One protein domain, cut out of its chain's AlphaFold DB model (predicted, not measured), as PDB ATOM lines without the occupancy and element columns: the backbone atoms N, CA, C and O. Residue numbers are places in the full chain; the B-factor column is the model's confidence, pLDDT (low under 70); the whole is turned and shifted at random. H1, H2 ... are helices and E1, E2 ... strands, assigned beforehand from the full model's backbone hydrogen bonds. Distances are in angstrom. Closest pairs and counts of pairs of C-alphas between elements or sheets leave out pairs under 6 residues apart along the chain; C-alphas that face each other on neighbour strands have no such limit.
ATOM      1  N   ASP A  30     -19.787 -38.970  40.709       65.88
ATOM      2  CA  ASP A  30     -20.797 -38.646  39.687       65.88
ATOM      3  C   ASP A  30     -20.661 -37.240  39.082       65.88
ATOM      4  O   ASP A  30     -20.939 -36.228  39.720       65.88
ATOM      5  N   GLY A  31     -20.217 -37.199  37.823       71.00
ATOM      6  CA  GLY A  31     -20.154 -35.986  37.012       71.00
ATOM      7  C   GLY A  31     -18.810 -35.258  37.005       71.00
ATOM      8  O   GLY A  31     -18.546 -34.551  36.039       71.00
ATOM      9  N   TRP A  32     -17.912 -35.437  37.977       78.31
ATOM     10  CA  TRP A  32     -16.585 -34.812  37.891       78.31
ATOM     11  C   TRP A  32     -15.755 -35.446  36.759       78.31
ATOM     12  O   TRP A  32     -16.000 -36.574  36.328       78.31
ATOM     13  N   GLN A  33     -14.746 -34.743  36.260       83.19
ATOM     14  CA  GLN A  33     -13.840 -35.200  35.207       83.19
ATOM     15  C   GLN A  33     -12.434 -34.709  35.513       83.19
ATOM     16  O   GLN A  33     -12.232 -33.526  35.746       83.19
ATOM     17  N   LEU A  34     -11.439 -35.592  35.499       83.31
ATOM     18  CA  LEU A  34     -10.042 -35.168  35.591       83.31
ATOM     19  C   LEU A  34      -9.643 -34.417  34.307       83.31
ATOM     20  O   LEU A  34      -9.605 -35.021  33.237       83.31
ATOM     21  N   THR A  35      -9.308 -33.130  34.409       84.94
ATOM     22  CA  THR A  35      -8.911 -32.298  33.255       84.94
ATOM     23  C   THR A  35      -7.404 -32.150  33.125       84.94
ATOM     24  O   THR A  35      -6.881 -32.054  32.016       84.94
ATOM     25  N   TYR A  36      -6.685 -32.158  34.248       84.06
ATOM     26  CA  TYR A  36      -5.231 -32.053  34.255       84.06
ATOM     27  C   TYR A  36      -4.619 -32.851  35.402       84.06
ATOM     28  O   TYR A  36      -5.114 -32.834  36.532       84.06
ATOM     29  N   ARG A  37      -3.485 -33.503  35.132       81.56
ATOM     30  CA  ARG A  37      -2.670 -34.173  36.147       81.56
ATOM     31  C   ARG A  37      -1.188 -33.993  35.840       81.56
ATOM     32  O   ARG A  37      -0.683 -34.493  34.841       81.56
ATOM     33  N   GLY A  38      -0.502 -33.312  36.745       76.12
ATOM     34  CA  GLY A  38       0.935 -33.086  36.755       76.12
ATOM     35  C   GLY A  38       1.500 -33.208  38.169       76.12
ATOM     36  O   GLY A  38       0.787 -33.492  39.133       76.12
ATOM     37  N   TYR A  39       2.810 -33.008  38.301       75.69
ATOM     38  CA  TYR A  39       3.505 -33.141  39.587       75.69
ATOM     39  C   TYR A  39       3.168 -32.009  40.576       75.69
ATOM     40  O   TYR A  39       3.314 -32.177  41.787       75.69
ATOM     41  N   ASP A  40       2.753 -30.858  40.055       84.94
ATOM     42  CA  ASP A  40       2.475 -29.610  40.761       84.94
ATOM     43  C   ASP A  40       1.014 -29.175  40.652       84.94
ATOM     44  O   ASP A  40       0.638 -28.153  41.221       84.94
ATOM     45  N   LEU A  41       0.182 -29.915  39.923       87.56
ATOM     46  CA  LEU A  41      -1.210 -29.557  39.709       87.56
ATOM     47  C   LEU A  41      -2.050 -30.798  39.429       87.56
ATOM     48  O   LEU A  41      -1.684 -31.666  38.642       87.56
ATOM     49  N   THR A  42      -3.217 -30.876  40.044       87.62
ATOM     50  CA  THR A  42      -4.286 -31.782  39.626       87.62
ATOM     51  C   THR A  42      -5.580 -30.993  39.602       87.62
ATOM     52  O   THR A  42      -5.861 -30.276  40.561       87.62
ATOM     53  N   ALA A  43      -6.319 -31.080  38.500       89.44
ATOM     54  CA  ALA A  43      -7.554 -30.341  38.296       89.44
ATOM     55  C   ALA A  43      -8.681 -31.272  37.851       89.44
ATOM     56  O   ALA A  43      -8.466 -32.211  37.075       89.44
ATOM     57  N   TRP A  44      -9.873 -30.989  38.356       89.25
ATOM     58  CA  TRP A  44     -11.110 -31.692  38.071       89.25
ATOM     59  C   TRP A  44     -12.174 -30.690  37.647       89.25
ATOM     60  O   TRP A  44     -12.220 -29.591  38.182       89.25
ATOM     61  N   TYR A  45     -13.050 -31.081  36.733       87.69
ATOM     62  CA  TYR A  45     -14.129 -30.258  36.210       87.69
ATOM     63  C   TYR A  45     -15.453 -31.010  36.261       87.69
ATOM     64  O   TYR A  45     -15.507 -32.181  35.897       87.69
ATOM     65  N   HIS A  46     -16.521 -30.349  36.686       86.19
ATOM     66  CA  HIS A  46     -17.870 -30.893  36.673       86.19
ATOM     67  C   HIS A  46     -18.693 -30.192  35.580       86.19
ATOM     68  O   HIS A  46     -19.099 -29.049  35.782       86.19
ATOM     69  N   PRO A  47     -18.998 -30.839  34.438       84.25
ATOM     70  CA  PRO A  47     -19.594 -30.189  33.275       84.25
ATOM     71  C   PRO A  47     -21.031 -29.721  33.508       84.25
ATOM     72  O   PRO A  47     -21.436 -28.709  32.953       84.25
ATOM     73  N   SER A  48     -21.813 -30.418  34.338       83.50
ATOM     74  CA  SER A  48     -23.202 -30.015  34.604       83.50
ATOM     75  C   SER A  48     -23.314 -28.837  35.572       83.50
ATOM     76  O   SER A  48     -24.316 -28.138  35.542       83.50
ATOM     77  N   ALA A  49     -22.303 -28.633  36.421       82.81
ATOM     78  CA  ALA A  49     -22.248 -27.501  37.351       82.81
ATOM     79  C   ALA A  49     -21.354 -26.374  36.808       82.81
ATOM     80  O   ALA A  49     -21.398 -25.261  37.308       82.81
ATOM     81  N   ASP A  50     -20.548 -26.672  35.784       89.56
ATOM     82  CA  ASP A  50     -19.535 -25.794  35.206       89.56
ATOM     83  C   ASP A  50     -18.563 -25.246  36.275       89.56
ATOM     84  O   ASP A  50     -18.303 -24.051  36.398       89.56
ATOM     85  N   VAL A  51     -18.022 -26.167  37.085       89.12
ATOM     86  CA  VAL A  51     -17.099 -25.876  38.197       89.12
ATOM     87  C   VAL A  51     -15.795 -26.640  38.026       89.12
ATOM     88  O   VAL A  51     -15.807 -27.835  37.737       89.12
ATOM     89  N   GLU A  52     -14.668 -25.977  38.269       92.44
ATOM     90  CA  GLU A  52     -13.337 -26.577  38.343       92.44
ATOM     91  C   GLU A  52     -12.802 -26.557  39.780       92.44
ATOM     92  O   GLU A  52     -12.867 -25.539  40.468       92.44
ATOM     93  N   ILE A  53     -12.214 -27.666  40.224       91.31
ATOM     94  CA  ILE A  53     -11.430 -27.753  41.460       91.31
ATOM     95  C   ILE A  53      -9.993 -28.066  41.088       91.31
ATOM     96  O   ILE A  53      -9.732 -28.996  40.331       91.31
ATOM     97  N   ALA A  54      -9.049 -27.319  41.648       92.12
ATOM     98  CA  ALA A  54      -7.630 -27.498  41.396       92.12
ATOM     99  C   ALA A  54      -6.830 -27.583  42.700       92.12
ATOM    100  O   ALA A  54      -6.831 -26.657  43.511       92.12
ATOM    101  N   CYS A  55      -6.073 -28.667  42.842       90.62
ATOM    102  CA  CYS A  55      -5.009 -28.831  43.827       90.62
ATOM    103  C   CYS A  55      -3.680 -28.430  43.195       90.62
ATOM    104  O   CYS A  55      -3.167 -29.152  42.339       90.62
ATOM    105  N   LYS A  56      -3.098 -27.311  43.628       92.31
ATOM    106  CA  LYS A  56      -1.840 -26.788  43.083       92.31
ATOM    107  C   LYS A  56      -0.743 -26.731  44.141       92.31
ATOM    108  O   LYS A  56      -0.965 -26.263  45.256       92.31
ATOM    109  N   LYS A  57       0.460 -27.157  43.768       90.25
ATOM    110  CA  LYS A  57       1.684 -27.020  44.553       90.25
ATOM    111  C   LYS A  57       2.166 -25.567  44.520       90.25
ATOM    112  O   LYS A  57       2.294 -24.950  43.465       90.25
ATOM    113  N   HIS A  58       2.461 -25.047  45.697       89.50
ATOM    114  CA  HIS A  58       3.077 -23.758  45.969       89.50
ATOM    115  C   HIS A  58       4.410 -23.960  46.703       89.50
ATOM    116  O   HIS A  58       4.789 -25.085  47.037       89.50
ATOM    117  N   SER A  59       5.134 -22.866  46.948       89.88
ATOM    118  CA  SER A  59       6.398 -22.878  47.697       89.88
ATOM    119  C   SER A  59       6.241 -23.385  49.132       89.88
ATOM    120  O   SER A  59       7.155 -24.010  49.653       89.88
ATOM    121  N   GLU A  60       5.087 -23.127  49.752       90.25
ATOM    122  CA  GLU A  60       4.814 -23.425  51.164       90.25
ATOM    123  C   GLU A  60       4.015 -24.722  51.375       90.25
ATOM    124  O   GLU A  60       3.915 -25.202  52.497       90.25
ATOM    125  N   GLY A  61       3.468 -25.319  50.312       88.88
ATOM    126  CA  GLY A  61       2.635 -26.518  50.400       88.88
ATOM    127  C   GLY A  61       1.663 -26.640  49.231       88.88
ATOM    128  O   GLY A  61       1.904 -26.099  48.154       88.88
ATOM    129  N   TRP A  62       0.568 -27.366  49.421       90.81
ATOM    130  CA  TRP A  62      -0.501 -27.544  48.440       90.81
ATOM    131  C   TRP A  62      -1.725 -26.723  48.825       90.81
ATOM    132  O   TRP A  62      -2.113 -26.696  49.990       90.81
ATOM    133  N   ASN A  63      -2.330 -26.080  47.827       93.00
ATOM    134  CA  ASN A  63      -3.533 -25.270  47.978       93.00
ATOM    135  C   ASN A  63      -4.648 -25.796  47.084       93.00
ATOM    136  O   ASN A  63      -4.392 -26.216  45.951       93.00
ATOM    137  N   ILE A  64      -5.874 -25.690  47.583       92.75
ATOM    138  CA  ILE A  64      -7.093 -26.027  46.857       92.75
ATOM    139  C   ILE A  64      -7.763 -24.729  46.421       92.75
ATOM    140  O   ILE A  64      -7.825 -23.748  47.169       92.75
ATOM    141  N   ARG A  65      -8.234 -24.714  45.180       93.62
ATOM    142  CA  ARG A  65      -9.001 -23.614  44.610       93.62
ATOM    143  C   ARG A  65     -10.213 -24.156  43.880       93.62
ATOM    144  O   ARG A  65     -10.095 -25.164  43.187       93.62
ATOM    145  N   ILE A  66     -11.326 -23.448  44.001       92.19
ATOM    146  CA  ILE A  66     -12.554 -23.726  43.261       92.19
ATOM    147  C   ILE A  66     -12.833 -22.545  42.343       92.19
ATOM    148  O   ILE A  66     -12.747 -21.387  42.759       92.19
ATOM    149  N   ARG A  67     -13.156 -22.837  41.091       92.75
ATOM    150  CA  ARG A  67     -13.579 -21.863  40.099       92.75
ATOM    151  C   ARG A  67     -14.964 -22.242  39.604       92.75
ATOM    152  O   ARG A  67     -15.132 -23.294  39.004       92.75
ATOM    153  N   ASP A  68     -15.920 -21.358  39.822       90.81
ATOM    154  CA  ASP A  68     -17.230 -21.429  39.184       90.81
ATOM    155  C   ASP A  68     -17.143 -20.658  37.861       90.81
ATOM    156  O   ASP A  68     -16.857 -19.455  37.839       90.81
ATOM    157  N   HIS A  69     -17.304 -21.359  36.741       90.06
ATOM    158  CA  HIS A  69     -17.207 -20.758  35.413       90.06
ATOM    159  C   HIS A  69     -18.476 -20.001  35.014       90.06
ATOM    160  O   HIS A  69     -18.368 -19.057  34.227       90.06
ATOM    161  N   GLN A  70     -19.635 -20.328  35.595       87.56
ATOM    162  CA  GLN A  70     -20.894 -19.637  35.319       87.56
ATOM    163  C   GLN A  70     -20.872 -18.224  35.895       87.56
ATOM    164  O   GLN A  70     -21.229 -17.256  35.221       87.56
ATOM    165  N   THR A  71     -20.434 -18.096  37.148       85.62
ATOM    166  CA  THR A  71     -20.385 -16.806  37.852       85.62
ATOM    167  C   THR A  71     -19.047 -16.089  37.683       85.62
ATOM    168  O   THR A  71     -18.938 -14.894  37.960       85.62
ATOM    169  N   GLY A  72     -18.012 -16.807  37.240       86.06
ATOM    170  CA  GLY A  72     -16.634 -16.324  37.220       86.06
ATOM    171  C   GLY A  72     -16.008 -16.220  38.614       86.06
ATOM    172  O   GLY A  72     -14.913 -15.664  38.743       86.06
ATOM    173  N   ALA A  73     -16.680 -16.726  39.652       86.50
ATOM    174  CA  ALA A  73     -16.200 -16.659  41.019       86.50
ATOM    175  C   ALA A  73     -15.003 -17.590  41.247       86.50
ATOM    176  O   ALA A  73     -14.872 -18.666  40.653       86.50
ATOM    177  N   TYR A  74     -14.116 -17.155  42.139       89.56
ATOM    178  CA  TYR A  74     -12.930 -17.901  42.516       89.56
ATOM    179  C   TYR A  74     -12.796 -17.964  44.026       89.56
ATOM    180  O   TYR A  74     -12.735 -16.932  44.695       89.56
ATOM    181  N   TYR A  75     -12.673 -19.178  44.537       89.00
ATOM    182  CA  TYR A  75     -12.616 -19.453  45.959       89.00
ATOM    183  C   TYR A  75     -11.283 -20.106  46.288       89.00
ATOM    184  O   TYR A  75     -10.883 -21.103  45.681       89.00
ATOM    185  N   ARG A  76     -10.580 -19.532  47.261       88.38
ATOM    186  CA  ARG A  76      -9.502 -20.234  47.958       88.38
ATOM    187  C   ARG A  76     -10.132 -20.988  49.106       88.38
ATOM    188  O   ARG A  76     -11.009 -20.439  49.765       88.38
ATOM    189  N   THR A  77      -9.697 -22.215  49.335       90.00
ATOM    190  CA  THR A  77     -10.240 -23.017  50.425       90.00
ATOM    191  C   THR A  77      -9.135 -23.490  51.349       90.00
ATOM    192  O   THR A  77      -7.967 -23.597  50.966       90.00
ATOM    193  N   LEU A  78      -9.527 -23.791  52.579       86.88
ATOM    194  CA  LEU A  78      -8.709 -24.541  53.509       86.88
ATOM    195  C   LEU A  78      -8.741 -26.039  53.141       86.88
ATOM    196  O   LEU A  78      -9.721 -26.514  52.561       86.88
ATOM    197  N   PRO A  79      -7.686 -26.797  53.480       88.25
ATOM    198  CA  PRO A  79      -6.443 -26.320  54.078       88.25
ATOM    199  C   PRO A  79      -5.561 -25.560  53.073       88.25
ATOM    200  O   PRO A  79      -5.412 -25.966  51.919       88.25
ATOM    201  N   THR A  80      -4.929 -24.482  53.539       90.56
ATOM    202  CA  THR A  80      -3.855 -23.798  52.810       90.56
ATOM    203  C   THR A  80      -2.490 -24.321  53.240       90.56
ATOM    204  O   THR A  80      -2.295 -24.764  54.372       90.56
ATOM    205  N   ASN A  81      -1.535 -24.299  52.312       92.06
ATOM    206  CA  ASN A  81      -0.155 -24.744  52.482       92.06
ATOM    207  C   ASN A  81      -0.045 -26.157  53.081       92.06
ATOM    208  O   ASN A  81       0.876 -26.479  53.828       92.06
ATOM    209  N   ALA A  82      -0.995 -27.024  52.736       87.81
ATOM    210  CA  ALA A  82      -1.088 -28.371  53.271       87.81
ATOM    211  C   ALA A  82      -0.020 -29.301  52.681       87.81
ATOM    212  O   ALA A  82       0.561 -29.060  51.617       87.81
ATOM    213  N   THR A  83       0.192 -30.443  53.335       87.75
ATOM    214  CA  THR A  83       0.847 -31.563  52.654       87.75
ATOM    215  C   THR A  83       0.003 -31.987  51.448       87.75
ATOM    216  O   THR A  83      -1.216 -31.805  51.434       87.75
ATOM    217  N   ARG A  84       0.634 -32.599  50.434       82.94
ATOM    218  CA  ARG A  84      -0.099 -33.125  49.269       82.94
ATOM    219  C   ARG A  84      -1.253 -34.031  49.698       82.94
ATOM    220  O   ARG A  84      -2.335 -33.945  49.136       82.94
ATOM    221  N   TRP A  85      -0.999 -34.875  50.693       80.00
ATOM    222  CA  TRP A  85      -1.968 -35.826  51.218       80.00
ATOM    223  C   TRP A  85      -3.192 -35.116  51.805       80.00
ATOM    224  O   TRP A  85      -4.302 -35.339  51.338       80.00
ATOM    225  N   THR A  86      -2.983 -34.174  52.730       83.31
ATOM    226  CA  THR A  86      -4.072 -33.431  53.388       83.31
ATOM    227  C   THR A  86      -4.922 -32.632  52.392       83.31
ATOM    228  O   THR A  86      -6.141 -32.604  52.509       83.31
ATOM    229  N   ALA A  87      -4.302 -32.011  51.381       86.88
ATOM    230  CA  ALA A  87      -5.046 -31.285  50.350       86.88
ATOM    231  C   ALA A  87      -5.920 -32.226  49.496       86.88
ATOM    232  O   ALA A  87      -7.062 -31.906  49.179       86.88
ATOM    233  N   PHE A  88      -5.407 -33.406  49.144       83.44
ATOM    234  CA  PHE A  88      -6.165 -34.391  48.369       83.44
ATOM    235  C   PHE A  88      -7.277 -35.050  49.191       83.44
ATOM    236  O   PHE A  88      -8.351 -35.293  48.647       83.44
ATOM    237  N   GLU A  89      -7.059 -35.308  50.481       83.06
ATOM    238  CA  GLU A  89      -8.113 -35.792  51.382       83.06
ATOM    239  C   GLU A  89      -9.247 -34.778  51.545       83.06
ATOM    240  O   GLU A  89     -10.408 -35.168  51.541       83.06
ATOM    241  N   ALA A  90      -8.940 -33.482  51.610       85.25
ATOM    242  CA  ALA A  90      -9.968 -32.447  51.658       85.25
ATOM    243  C   ALA A  90     -10.789 -32.382  50.355       85.25
ATOM    244  O   ALA A  90     -12.013 -32.289  50.404       85.25
ATOM    245  N   VAL A  91     -10.151 -32.505  49.183       85.12
ATOM    246  CA  VAL A  91     -10.882 -32.604  47.901       85.12
ATOM    247  C   VAL A  91     -11.722 -33.878  47.828       85.12
ATOM    248  O   VAL A  91     -12.851 -33.840  47.348       85.12
ATOM    249  N   ARG A  92     -11.207 -35.003  48.337       82.44
ATOM    250  CA  ARG A  92     -11.982 -36.240  48.476       82.44
ATOM    251  C   ARG A  92     -13.236 -36.010  49.312       82.44
ATOM    252  O   ARG A  92     -14.320 -36.358  48.866       82.44
ATOM    253  N   ALA A  93     -13.076 -35.463  50.512       81.44
ATOM    254  CA  ALA A  93     -14.182 -35.217  51.424       81.44
ATOM    255  C   ALA A  93     -15.238 -34.319  50.765       81.44
ATOM    256  O   ALA A  93     -16.430 -34.607  50.840       81.44
ATOM    257  N   PHE A  94     -14.791 -33.308  50.010       84.25
ATOM    258  CA  PHE A  94     -15.676 -32.463  49.214       84.25
ATOM    259  C   PHE A  94     -16.512 -33.242  48.201       84.25
ATOM    260  O   PHE A  94     -17.721 -33.050  48.084       84.25
ATOM    261  N   PHE A  95     -15.871 -34.156  47.485       80.56
ATOM    262  CA  PHE A  95     -16.559 -35.037  46.556       80.56
ATOM    263  C   PHE A  95     -17.507 -36.035  47.231       80.56
ATOM    264  O   PHE A  95     -18.523 -36.393  46.638       80.56
ATOM    265  N   ASP A  96     -17.206 -36.443  48.463       77.50
ATOM    266  CA  ASP A  96     -18.078 -37.274  49.299       77.50
ATOM    267  C   ASP A  96     -19.241 -36.451  49.921       77.50
ATOM    268  O   ASP A  96     -20.104 -37.003  50.606       77.50
ATOM    269  N   GLY A  97     -19.317 -35.144  49.626       76.75
ATOM    270  CA  GLY A  97     -20.405 -34.237  50.004       76.75
ATOM    271  C   GLY A  97     -20.112 -33.352  51.216       76.75
ATOM    272  O   GLY A  97     -20.980 -32.575  51.622       76.75
ATOM    273  N   GLU A  98     -18.917 -33.439  51.797       83.75
ATOM    274  CA  GLU A  98     -18.516 -32.562  52.896       83.75
ATOM    275  C   GLU A  98     -18.204 -31.146  52.383       83.75
ATOM    276  O   GLU A  98     -17.703 -30.966  51.277       83.75
ATOM    277  N   PRO A  99     -18.494 -30.086  53.146       86.94
ATOM    278  CA  PRO A  99     -18.156 -28.740  52.710       86.94
ATOM    279  C   PRO A  99     -16.655 -28.445  52.843       86.94
ATOM    280  O   PRO A  99     -15.996 -28.877  53.788       86.94
ATOM    281  N   LEU A 100     -16.132 -27.612  51.943       88.00
ATOM    282  CA  LEU A 100     -14.826 -26.969  52.083       88.00
ATOM    283  C   LEU A 100     -14.988 -25.584  52.708       88.00
ATOM    284  O   LEU A 100     -15.879 -24.824  52.344       88.00
ATOM    285  N   MET A 101     -14.094 -25.231  53.626       88.94
ATOM    286  CA  MET A 101     -14.074 -23.897  54.226       88.94
ATOM    287  C   MET A 101     -13.343 -22.914  53.312       88.94
ATOM    288  O   MET A 101     -12.267 -23.235  52.805       88.94
ATOM    289  N   VAL A 102     -13.903 -21.724  53.109       88.56
ATOM    290  CA  VAL A 102     -13.275 -20.649  52.330       88.56
ATOM    291  C   VAL A 102     -12.173 -19.980  53.149       88.56
ATOM    292  O   VAL A 102     -12.343 -19.695  54.328       88.56
ATOM    293  N   ASP A 103     -11.030 -19.733  52.516       83.69
ATOM    294  CA  ASP A 103      -9.921 -18.978  53.098       83.69
ATOM    295  C   ASP A 103     -10.078 -17.480  52.774       83.69
ATOM    296  O   ASP A 103      -9.855 -17.057  51.634       83.69
ATOM    297  N   GLY A 104     -10.476 -16.682  53.771       70.38
ATOM    298  CA  GLY A 104     -10.624 -15.223  53.673       70.38
ATOM    299  C   GLY A 104     -12.044 -14.698  53.925       70.38
ATOM    300  O   GLY A 104     -12.995 -15.459  53.916       70.38
ATOM    301  N   ALA A 105     -12.117 -13.375  54.140       48.06
ATOM    302  CA  ALA A 105     -13.120 -12.471  54.751       48.06
ATOM    303  C   ALA A 105     -14.627 -12.807  54.907       48.06
ATOM    304  O   ALA A 105     -15.320 -12.024  55.554       48.06
ATOM    305  N   GLU A 106     -15.149 -13.920  54.421       57.69
ATOM    306  CA  GLU A 106     -16.427 -14.462  54.877       57.69
ATOM    307  C   GLU A 106     -16.181 -15.931  55.213       57.69
ATOM    308  O   GLU A 106     -15.935 -16.727  54.310       57.69
ATOM    309  N   ASP A 107     -16.191 -16.270  56.510       60.38
ATOM    310  CA  ASP A 107     -16.080 -17.640  57.029       60.38
ATOM    311  C   ASP A 107     -17.271 -18.470  56.521       60.38
ATOM    312  O   ASP A 107     -18.283 -18.665  57.198       60.38
ATOM    313  N   GLY A 108     -17.180 -18.885  55.264       75.62
ATOM    314  CA  GLY A 108     -18.208 -19.586  54.524       75.62
ATOM    315  C   GLY A 108     -17.800 -21.031  54.303       75.62
ATOM    316  O   GLY A 108     -16.648 -21.343  53.993       75.62
ATOM    317  N   LEU A 109     -18.770 -21.923  54.449       83.94
ATOM    318  CA  LEU A 109     -18.670 -23.278  53.938       83.94
ATOM    319  C   LEU A 109     -19.178 -23.267  52.500       83.94
ATOM    320  O   LEU A 109     -20.275 -22.783  52.242       83.94
ATOM    321  N   ILE A 110     -18.382 -23.802  51.583       82.50
ATOM    322  CA  ILE A 110     -18.817 -24.130  50.232       82.50
ATOM    323  C   ILE A 110     -19.085 -25.623  50.207       82.50
ATOM    324  O   ILE A 110     -18.186 -26.439  50.405       82.50
ATOM    325  N   SER A 111     -20.335 -25.968  49.964       80.06
ATOM    326  CA  SER A 111     -20.815 -27.314  49.706       80.06
ATOM    327  C   SER A 111     -21.003 -27.524  48.206       80.06
ATOM    328  O   SER A 111     -21.079 -26.581  47.420       80.06
ATOM    329  N   PHE A 112     -21.130 -28.778  47.782       69.50
ATOM    330  CA  PHE A 112     -21.455 -29.065  46.388       69.50
ATOM    331  C   PHE A 112     -22.849 -28.546  45.973       69.50
ATOM    332  O   PHE A 112     -23.030 -28.117  44.834       69.50
ATOM    333  N   SER A 113     -23.826 -28.540  46.889       70.56
ATOM    334  CA  SER A 113     -25.177 -28.007  46.638       70.56
ATOM    335  C   SER A 113     -25.173 -26.541  46.204       70.56
ATOM    336  O   SER A 113     -25.993 -26.161  45.371       70.56
ATOM    337  N   ASP A 114     -24.194 -25.749  46.655       73.56
ATOM    338  CA  ASP A 114     -24.065 -24.332  46.283       73.56
ATOM    339  C   ASP A 114     -23.825 -24.111  44.776       73.56
ATOM    340  O   ASP A 114     -24.007 -22.996  44.276       73.56
ATOM    341  N   PHE A 115     -23.445 -25.171  44.050       72.69
ATOM    342  CA  PHE A 115     -23.224 -25.175  42.602       72.69
ATOM    343  C   PHE A 115     -24.318 -25.895  41.799       72.69
ATOM    344  O   PHE A 115     -24.356 -25.759  40.579       72.69
ATOM    345  N   ARG A 116     -25.184 -26.691  42.442       60.59
ATOM    346  CA  ARG A 116     -26.237 -27.475  41.765       60.59
ATOM    347  C   ARG A 116     -27.595 -26.784  41.716       60.59
ATOM    348  O   ARG A 116     -28.359 -27.064  40.800       60.59
ATOM    349  N   ASP A 117     -27.886 -25.929  42.690       53.38
ATOM    350  CA  ASP A 117     -29.206 -25.316  42.872       53.38
ATOM    351  C   ASP A 117     -29.276 -23.869  42.336       53.38
ATOM    352  O   ASP A 117     -30.034 -23.047  42.856       53.38
ATOM    353  N   LYS A 118     -28.486 -23.543  41.302       49.41
ATOM    354  CA  LYS A 118     -28.484 -22.228  40.637       49.41
ATOM    355  C   LYS A 118     -28.970 -22.299  39.196       49.41
ATOM    356  O   LYS A 118     -28.594 -23.257  38.488       49.41
TER     357      LYS A 118
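This is residues 30 to 118 of the 118 residues of an uncharacterized protein of Natrialba asiatica (strain ATCC 700177 / DSM 12278 / JCM 9576 / FERM P-10747 / NBRC 102637 / 172P1) (UniProt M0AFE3). A twisted sheet of five strands forms a wall, and the helix H1 packs over one face of it, running along the strands. After H1 a long link, folded back on itself by a short pairing, leads to the small helix H2 near the ends of E3 and E4. The printed part has 89 residues, with five named strands and two named helices in the order E1 E2 E3 E4 E5 H1 H2; the sheet runs E1 - E2 - E3 - E4 - E5, antiparallel throughout, and the class is mixed, helices and strands. The whole is compact, with a radius of gyration of the C-alphas of 12.2 A and spans of 35 by 29 by 24 A.

E1, residues 33 to 37, E2, 41 to 46, E3, 51 to 57, E4, 62 to 68, and E5, 74 to 82, form a meander, each strand the antiparallel neighbour of the one before. E1 and E2 are a hairpin at 166 degrees, with N 33 and O 45 2.7 A apart, within hydrogen-bond range. In the hairpin of E2 and E3, N 44 and O 53 are 2.8 A apart. In that of E3 and E4, N 54 and O 65 are 2.8 A apart. In that of E4 and E5, N 66 and O 75 are 2.9 A apart. E5 bends by 72 degrees at residue 79. H1, residues 84 to 95, is on the sheet at a height of 8.3 A over it, two layers with the helix on one face. It lies over E4 and along the strands, at 12 degrees to E4 on the local plane. The closest C-alphas of H1 and E4, those of Arg 84 and Trp 62, are 5.7 A apart. Residues 100 to 101 pair antiparallel with residues 109 to 110. H2, residues 113 to 116, is only just not on the sheet, with 4 pairs of C-alphas within 10 A. Its closest C-alpha pair with E3, Phe 115 and Val 51, is 7.6 A apart. H1 and H2 are apart. In H1 every O i to N i+4 pair is within hydrogen-bond range; H2 is too short for such a pair, and its one O i to N i+3 pair is within range.

E1 begins at C-alpha 33 (-13.840, -35.200, 35.207) and is 11.3 A long from first to last C-alpha. E2 measures 17.0 A, E3 19.9 A, E4 20.1 A and E5 19.1 A. H1 measures 16.8 A and begins at C-alpha 84 (-0.099, -33.125, 49.269). H2 measures 5.0 A and ends at C-alpha 116 (-26.237, -27.475, 41.765).

The two C-alphas farthest apart, those of Ser 59 and Asp 117, are 36.0 A apart. The printed part has no cut and ends at Lys 118, the chain's last residue. The link from H1 to H2, 17 residues, is long; the other links are tight. The mean pLDDT of the printed part is 83.0, and it is under 70 at residues 30, 105 to 107, 112 and 116 to 118.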